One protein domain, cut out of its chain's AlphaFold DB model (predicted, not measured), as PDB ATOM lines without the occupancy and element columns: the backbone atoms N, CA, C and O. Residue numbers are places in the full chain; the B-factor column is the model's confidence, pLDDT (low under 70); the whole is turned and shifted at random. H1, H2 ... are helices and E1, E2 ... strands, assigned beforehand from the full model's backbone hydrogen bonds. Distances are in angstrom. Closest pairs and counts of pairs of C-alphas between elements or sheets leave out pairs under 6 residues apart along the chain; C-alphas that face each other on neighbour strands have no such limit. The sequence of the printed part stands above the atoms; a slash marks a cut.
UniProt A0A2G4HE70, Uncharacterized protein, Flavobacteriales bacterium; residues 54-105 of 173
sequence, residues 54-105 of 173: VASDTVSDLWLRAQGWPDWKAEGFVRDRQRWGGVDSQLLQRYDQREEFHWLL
ATOM      1  N   VAL A  54      -0.217 -21.166 -36.701       80.88
ATOM      2  CA  VAL A  54      -0.947 -20.586 -35.563       80.88
ATOM      3  C   VAL A  54       0.031 -19.968 -34.574       80.88
ATOM      4  O   VAL A  54       0.953 -20.628 -34.102       80.88
ATOM      5  N   ALA A  55      -0.176 -18.699 -34.226       82.69
ATOM      6  CA  ALA A  55       0.607 -18.032 -33.192       82.69
ATOM      7  C   ALA A  55       0.199 -18.535 -31.804       82.69
ATOM      8  O   ALA A  55      -0.871 -18.204 -31.293       82.69
ATOM      9  N   SER A  56       1.069 -19.343 -31.199       80.25
ATOM     10  CA  SER A  56       0.823 -20.003 -29.911       80.25
ATOM     11  C   SER A  56       0.536 -19.019 -28.767       80.25
ATOM     12  O   SER A  56      -0.292 -19.278 -27.889       80.25
ATOM     13  N   ASP A  57       1.142 -17.834 -28.826       78.75
ATOM     14  CA  ASP A  57       0.982 -16.772 -27.834       78.75
ATOM     15  C   ASP A  57      -0.392 -16.096 -27.853       78.75
ATOM     16  O   ASP A  57      -0.829 -15.557 -26.839       78.75
ATOM     17  N   THR A  58      -1.102 -16.146 -28.982       80.88
ATOM     18  CA  THR A  58      -2.387 -15.449 -29.160       80.88
ATOM     19  C   THR A  58      -3.595 -16.364 -29.029       80.88
ATOM     20  O   THR A  58      -4.732 -15.899 -29.027       80.88
ATOM     21  N   VAL A  59      -3.376 -17.674 -28.926       85.94
ATOM     22  CA  VAL A  59      -4.470 -18.640 -28.830       85.94
ATOM     23  C   VAL A  59      -5.186 -18.528 -27.479       85.94
ATOM     24  O   VAL A  59      -4.549 -18.478 -26.426       85.94
ATOM     25  N   SER A  60      -6.519 -18.493 -27.491       86.69
ATOM     26  CA  SER A  60      -7.342 -18.584 -26.281       86.69
ATOM     27  C   SER A  60      -7.645 -20.040 -25.922       86.69
ATOM     28  O   SER A  60      -7.604 -20.932 -26.770       86.69
ATOM     29  N   ASP A  61      -7.996 -20.289 -24.664       89.06
ATOM     30  CA  ASP A  61      -8.478 -21.599 -24.225       89.06
ATOM     31  C   ASP A  61      -9.748 -22.011 -24.987       89.06
ATOM     32  O   ASP A  61      -9.855 -23.158 -25.407       89.06
ATOM     33  N   LEU A  62     -10.661 -21.071 -25.255       90.62
ATOM     34  CA  LEU A  62     -11.847 -21.297 -26.090       90.62
ATOM     35  C   LEU A  62     -11.483 -21.796 -27.491       90.62
ATOM     36  O   LEU A  62     -12.110 -22.728 -27.994       90.62
ATOM     37  N   TRP A  63     -10.457 -21.212 -28.117       90.25
ATOM     38  CA  TRP A  63      -9.990 -21.664 -29.426       90.25
ATOM     39  C   TRP A  63      -9.419 -23.084 -29.349       90.25
ATOM     40  O   TRP A  63      -9.764 -23.919 -30.181       90.25
ATOM     41  N   LEU A  64      -8.614 -23.396 -28.324       88.25
ATOM     42  CA  LEU A  64      -8.054 -24.743 -28.125       88.25
ATOM     43  C   LEU A  64      -9.158 -25.788 -27.937       88.25
ATOM     44  O   LEU A  64      -9.112 -26.850 -28.560       88.25
ATOM     45  N   ARG A  65     -10.172 -25.476 -27.123       89.25
ATOM     46  CA  ARG A  65     -11.347 -26.337 -26.915       89.25
ATOM     47  C   ARG A  65     -12.115 -26.555 -28.215       89.25
ATOM     48  O   ARG A  65     -12.480 -27.686 -28.515       89.25
ATOM     49  N   ALA A  66     -12.295 -25.508 -29.025       88.81
ATOM     50  CA  ALA A  66     -12.928 -25.619 -30.339       88.81
ATOM     51  C   ALA A  66     -12.129 -26.507 -31.311       88.81
ATOM     52  O   ALA A  66     -12.724 -27.167 -32.156       88.81
ATOM     53  N   GLN A  67     -10.802 -26.584 -31.158       85.56
ATOM     54  CA  GLN A  67      -9.969 -27.550 -31.883       85.56
ATOM     55  C   GLN A  67     -10.022 -28.965 -31.278       85.56
ATOM     56  O   GLN A  67      -9.389 -29.876 -31.796       85.56
ATOM     57  N   GLY A  68     -10.770 -29.201 -30.198       85.94
ATOM     58  CA  GLY A  68     -10.909 -30.512 -29.559       85.94
ATOM     59  C   GLY A  68      -9.837 -30.819 -28.511       85.94
ATOM     60  O   GLY A  68      -9.539 -31.990 -28.260       85.94
ATOM     61  N   TRP A  69      -9.222 -29.794 -27.914       88.00
ATOM     62  CA  TRP A  69      -8.429 -29.983 -26.699       88.00
ATOM     63  C   TRP A  69      -9.350 -30.204 -25.492       88.00
ATOM     64  O   TRP A  69     -10.316 -29.458 -25.333       88.00
ATOM     65  N   PRO A  70      -9.041 -31.168 -24.604       89.75
ATOM     66  CA  PRO A  70      -9.730 -31.290 -23.321       89.75
ATOM     67  C   PRO A  70      -9.601 -30.009 -22.481       89.75
ATOM     68  O   PRO A  70      -8.544 -29.373 -22.505       89.75
ATOM     69  N   ASP A  71     -10.625 -29.684 -21.684       90.81
ATOM     70  CA  ASP A  71     -10.673 -28.453 -20.873       90.81
ATOM     71  C   ASP A  71      -9.421 -28.265 -20.010       90.81
ATOM     72  O   ASP A  71      -8.742 -27.244 -20.101       90.81
ATOM     73  N   TRP A  72      -9.041 -29.303 -19.260       90.31
ATOM     74  CA  TRP A  72      -7.864 -29.278 -18.386       90.31
ATOM     75  C   TRP A  72      -6.565 -28.949 -19.136       90.31
ATOM     76  O   TRP A  72      -5.645 -28.351 -18.575       90.31
ATOM     77  N   LYS A  73      -6.478 -29.345 -20.411       89.06
ATOM     78  CA  LYS A  73      -5.295 -29.168 -21.251       89.06
ATOM     79  C   LYS A  73      -5.243 -27.751 -21.817       89.06
ATOM     80  O   LYS A  73      -4.182 -27.131 -21.799       89.06
ATOM     81  N   ALA A  74      -6.382 -27.242 -22.287       90.06
ATOM     82  CA  ALA A  74      -6.517 -25.877 -22.789       90.06
ATOM     83  C   ALA A  74      -6.269 -24.842 -21.679       90.06
ATOM     84  O   ALA A  74      -5.466 -23.924 -21.850       90.06
ATOM     85  N   GLU A  75      -6.895 -25.034 -20.515       90.88
ATOM     86  CA  GLU A  75      -6.709 -24.175 -19.343       90.88
ATOM     87  C   GLU A  75      -5.274 -24.249 -18.814       90.88
ATOM     88  O   GLU A  75      -4.662 -23.218 -18.536       90.88
ATOM     89  N   GLY A  76      -4.706 -25.459 -18.731       89.81
ATOM     90  CA  GLY A  76      -3.320 -25.673 -18.316       89.81
ATOM     91  C   GLY A  76      -2.320 -24.946 -19.212       89.81
ATOM     92  O   GLY A  76      -1.444 -24.249 -18.700       89.81
ATOM     93  N   PHE A  77      -2.489 -25.033 -20.535       88.62
ATOM     94  CA  PHE A  77      -1.637 -24.331 -21.492       88.62
ATOM     95  C   PHE A  77      -1.699 -22.811 -21.310       88.62
ATOM     96  O   PHE A  77      -0.657 -22.168 -21.192       88.62
ATOM     97  N   VAL A  78      -2.904 -22.229 -21.247       89.25
ATOM     98  CA  VAL A  78      -3.062 -20.774 -21.091       89.25
ATOM     99  C   VAL A  78      -2.500 -20.297 -19.756       89.25
ATOM    100  O   VAL A  78      -1.782 -19.297 -19.724       89.25
ATOM    101  N   ARG A  79      -2.773 -21.026 -18.669       88.06
ATOM    102  CA  ARG A  79      -2.244 -20.724 -17.337       88.06
ATOM    103  C   ARG A  79      -0.719 -20.767 -17.322       88.06
ATOM    104  O   ARG A  79      -0.088 -19.840 -16.822       88.06
ATOM    105  N   ASP A  80      -0.121 -21.827 -17.859       84.62
ATOM    106  CA  ASP A  80       1.330 -21.999 -17.851       84.62
ATOM    107  C   ASP A  80       2.011 -20.969 -18.769       84.62
ATOM    108  O   ASP A  80       2.996 -20.359 -18.359       84.62
ATOM    109  N   ARG A  81       1.426 -20.668 -19.940       85.69
ATOM    110  CA  ARG A  81       1.860 -19.564 -20.812       85.69
ATOM    111  C   ARG A  81       1.867 -18.231 -20.071       85.69
ATOM    112  O   ARG A  81       2.863 -17.514 -20.102       85.69
ATOM    113  N   GLN A  82       0.759 -17.883 -19.415       82.69
ATOM    114  CA  GLN A  82       0.645 -16.630 -18.661       82.69
ATOM    115  C   GLN A  82       1.676 -16.568 -17.533       82.69
ATOM    116  O   GLN A  82       2.323 -15.543 -17.344       82.69
ATOM    117  N   ARG A  83       1.874 -17.682 -16.824       77.38
ATOM    118  CA  ARG A  83       2.850 -17.794 -15.737       77.38
ATOM    119  C   ARG A  83       4.291 -17.631 -16.222       77.38
ATOM    120  O   ARG A  83       5.117 -17.127 -15.470       77.38
ATOM    121  N   TRP A  84       4.605 -18.063 -17.443       76.31
ATOM    122  CA  TRP A  84       5.952 -17.958 -18.024       76.31
ATOM    123  C   TRP A  84       6.170 -16.647 -18.794       76.31
ATOM    124  O   TRP A  84       7.303 -16.319 -19.134       76.31
ATOM    125  N   GLY A  85       5.106 -15.874 -19.039       74.38
ATOM    126  CA  GLY A  85       5.160 -14.623 -19.798       74.38
ATOM    127  C   GLY A  85       5.160 -14.806 -21.318       74.38
ATOM    128  O   GLY A  85       5.511 -13.869 -22.030       74.38
ATOM    129  N   GLY A  86       4.792 -15.992 -21.816       78.44
ATOM    130  CA  GLY A  86       4.770 -16.338 -23.241       78.44
ATOM    131  C   GLY A  86       4.937 -17.838 -23.487       78.44
ATOM    132  O   GLY A  86       4.972 -18.636 -22.548       78.44
ATOM    133  N   VAL A  87       5.003 -18.226 -24.758       78.94
ATOM    134  CA  VAL A  87       5.164 -19.613 -25.196       78.94
ATOM    135  C   VAL A  87       6.588 -19.861 -25.684       78.94
ATOM    136  O   VAL A  87       7.178 -19.076 -26.420       78.94
ATOM    137  N   ASP A  88       7.143 -21.009 -25.307       76.31
ATOM    138  CA  ASP A  88       8.393 -21.514 -25.859       76.31
ATOM    139  C   ASP A  88       8.226 -22.928 -26.437       76.31
ATOM    140  O   ASP A  88       7.183 -23.578 -26.315       76.31
ATOM    141  N   SER A  89       9.289 -23.431 -27.067       72.81
ATOM    142  CA  SER A  89       9.283 -24.774 -27.651       72.81
ATOM    143  C   SER A  89       9.046 -25.880 -26.618       72.81
ATOM    144  O   SER A  89       8.574 -26.948 -26.982       72.81
ATOM    145  N   GLN A  90       9.394 -25.663 -25.346       77.25
ATOM    146  CA  GLN A  90       9.254 -26.683 -24.304       77.25
ATOM    147  C   GLN A  90       7.829 -26.750 -23.751       77.25
ATOM    148  O   GLN A  90       7.315 -27.844 -23.522       77.25
ATOM    149  N   LEU A  91       7.182 -25.599 -23.568       79.19
ATOM    150  CA  LEU A  91       5.773 -25.466 -23.230       79.19
ATOM    151  C   LEU A  91       4.943 -26.114 -24.319       79.19
ATOM    152  O   LEU A  91       4.100 -26.955 -24.017       79.19
ATOM    153  N   LEU A  92       5.229 -25.770 -25.579       78.69
ATOM    154  CA  LEU A  92       4.589 -26.432 -26.700       78.69
ATOM    155  C   LEU A  92       4.837 -27.922 -26.633       78.69
ATOM    156  O   LEU A  92       3.869 -28.639 -26.531       78.69
ATOM    157  N   GLN A  93       6.071 -28.415 -26.562       80.44
ATOM    158  CA  GLN A  93       6.320 -29.861 -26.527       80.44
ATOM    159  C   GLN A  93       5.607 -30.592 -25.373       80.44
ATOM    160  O   GLN A  93       5.220 -31.748 -25.519       80.44
ATOM    161  N   ARG A  94       5.406 -29.937 -24.223       82.38
ATOM    162  CA  ARG A  94       4.644 -30.500 -23.096       82.38
ATOM    163  C   ARG A  94       3.161 -30.673 -23.425       82.38
ATOM    164  O   ARG A  94       2.549 -31.643 -22.980       82.38
ATOM    165  N   TYR A  95       2.580 -29.715 -24.137       82.88
ATOM    166  CA  TYR A  95       1.151 -29.674 -24.440       82.88
ATOM    167  C   TYR A  95       0.825 -30.156 -25.863       82.88
ATOM    168  O   TYR A  95      -0.313 -30.514 -26.153       82.88
ATOM    169  N   ASP A  96       1.798 -30.221 -26.753       74.94
ATOM    170  CA  ASP A  96       1.621 -30.514 -28.160       74.94
ATOM    171  C   ASP A  96       1.702 -32.018 -28.389       74.94
ATOM    172  O   ASP A  96       2.695 -32.684 -28.107       74.94
ATOM    173  N   GLN A  97       0.590 -32.551 -28.866       67.38
ATOM    174  CA  GLN A  97       0.445 -33.950 -29.258       67.38
ATOM    175  C   GLN A  97      -0.289 -34.049 -30.598       67.38
ATOM    176  O   GLN A  97      -0.695 -35.140 -30.986       67.38
ATOM    177  N   ARG A  98      -0.540 -32.919 -31.276       66.06
ATOM    178  CA  ARG A  98      -1.376 -32.876 -32.475       66.06
ATOM    179  C   ARG A  98      -0.555 -32.418 -33.665       66.06
ATOM    180  O   ARG A  98      -0.041 -31.311 -33.687       66.06
ATOM    181  N   GLU A  99      -0.518 -33.245 -34.700       63.03
ATOM    182  CA  GLU A  99       0.209 -32.946 -35.937       63.03
ATOM    183  C   GLU A  99      -0.510 -31.928 -36.844       63.03
ATOM    184  O   GLU A  99       0.002 -31.569 -37.898       63.03
ATOM    185  N   GLU A 100      -1.693 -31.450 -36.463       71.25
ATOM    186  CA  GLU A 100      -2.576 -30.647 -37.321       71.25
ATOM    187  C   GLU A 100      -2.091 -29.198 -37.533       71.25
ATOM    188  O   GLU A 100      -2.458 -28.575 -38.529       71.25
ATOM    189  N   PHE A 101      -1.245 -28.661 -36.646       74.06
ATOM    190  CA  PHE A 101      -0.864 -27.243 -36.641       74.06
ATOM    191  C   PHE A 101       0.647 -27.038 -36.741       74.06
ATOM    192  O   PHE A 101       1.444 -27.828 -36.235       74.06
ATOM    193  N   HIS A 102       1.046 -25.920 -37.350       77.81
ATOM    194  CA  HIS A 102       2.403 -25.398 -37.217       77.81
ATOM    195  C   HIS A 102       2.398 -24.198 -36.283       77.81
ATOM    196  O   HIS A 102       1.896 -23.124 -36.614       77.81
ATOM    197  N   TRP A 103       2.961 -24.385 -35.095       80.31
ATOM    198  CA  TRP A 103       3.039 -23.325 -34.106       80.31
ATOM    199  C   TRP A 103       4.107 -22.295 -34.470       80.31
ATOM    200  O   TRP A 103       5.278 -22.630 -34.652       80.31
ATOM    201  N   LEU A 104       3.710 -21.027 -34.506       80.81
ATOM    202  CA  LEU A 104       4.643 -19.912 -34.437       80.81
ATOM    203  C   LEU A 104       4.952 -19.624 -32.974       80.81
ATOM    204  O   LEU A 104       4.053 -19.425 -32.149       80.81
ATOM    205  N   LEU A 105       6.248 -19.623 -32.686       75.88
ATOM    206  CA  LEU A 105       6.830 -19.351 -31.385       75.88
ATOM    207  C   LEU A 105       7.341 -17.916 -31.358       75.88
ATOM    208  O   LEU A 105       8.259 -17.591 -32.115       75.88
TER     209      LEU A 105
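What this domain is: This is residues 54 to 105 of the 173 residues of an uncharacterized protein of Flavobacteriales bacterium (UniProt A0A2G4HE70). The longest helix, H2, runs along one side, with H1 folded against its first part and H3 folded back beside it, while the short strand E1 lies on the far side from H2. There E1 pairs with residues 54 to 55, which brings the two ends of the printed part together. The printed part has 52 residues, with three named helices and one named strand in the order H1, H2, H3, E1, and its class is mostly helix. It is compact, with a radius of gyration of the C-alphas of 9.8 A, and rounded, spanning 24 by 20 by 18 A.

How they stand to each other: Residues 54 to 55 pair in parallel with residues 103 to 104 of E1, residues 102 to 104, which pairs with no named strand. H1, residues 61 to 66, touches H2, residues 71 to 84; their closest C-alphas, of Asp 61 and Ala 74, are 4.9 A apart. These two form a helical hairpin, running opposite ways at a shallow tilt of 33 degrees, only just short of steep. H2 forms another helical hairpin with H3, residues 89 to 95, opposite ways at a shallow tilt of 26 degrees. H2 and H3 touch, and their closest C-alphas, of Phe 77 and Tyr 95, are 6.7 A apart. H1 and H3 are apart. E1 is apart from H1 and H2, and only just apart from H3, with closest C-alphas at 8.2 A. In H1, H2 and H3 every O i to N i+4 pair is within hydrogen-bond range.

Where its parts are: H1 begins at C-alpha 61, (-8.478, -21.599, -24.225), and is 8.6 A long. H2 begins at C-alpha 71, (-10.673, -28.453, -20.873), and is 19.9 A long. H3 measures 10.0 A. E1 measures 6.5 A and ends at C-alpha 104, (4.643, -19.912, -34.437).

The domain as a whole: The C-alphas of Arg 83 and Glu 100, the two farthest apart, are 25.7 A apart. The printed part has no cut. The links H1 to H2 and H2 to H3 are tight, and H3 to E1 is short. The mean pLDDT of the printed part is 82.1, with residues 97 to 99 under 70.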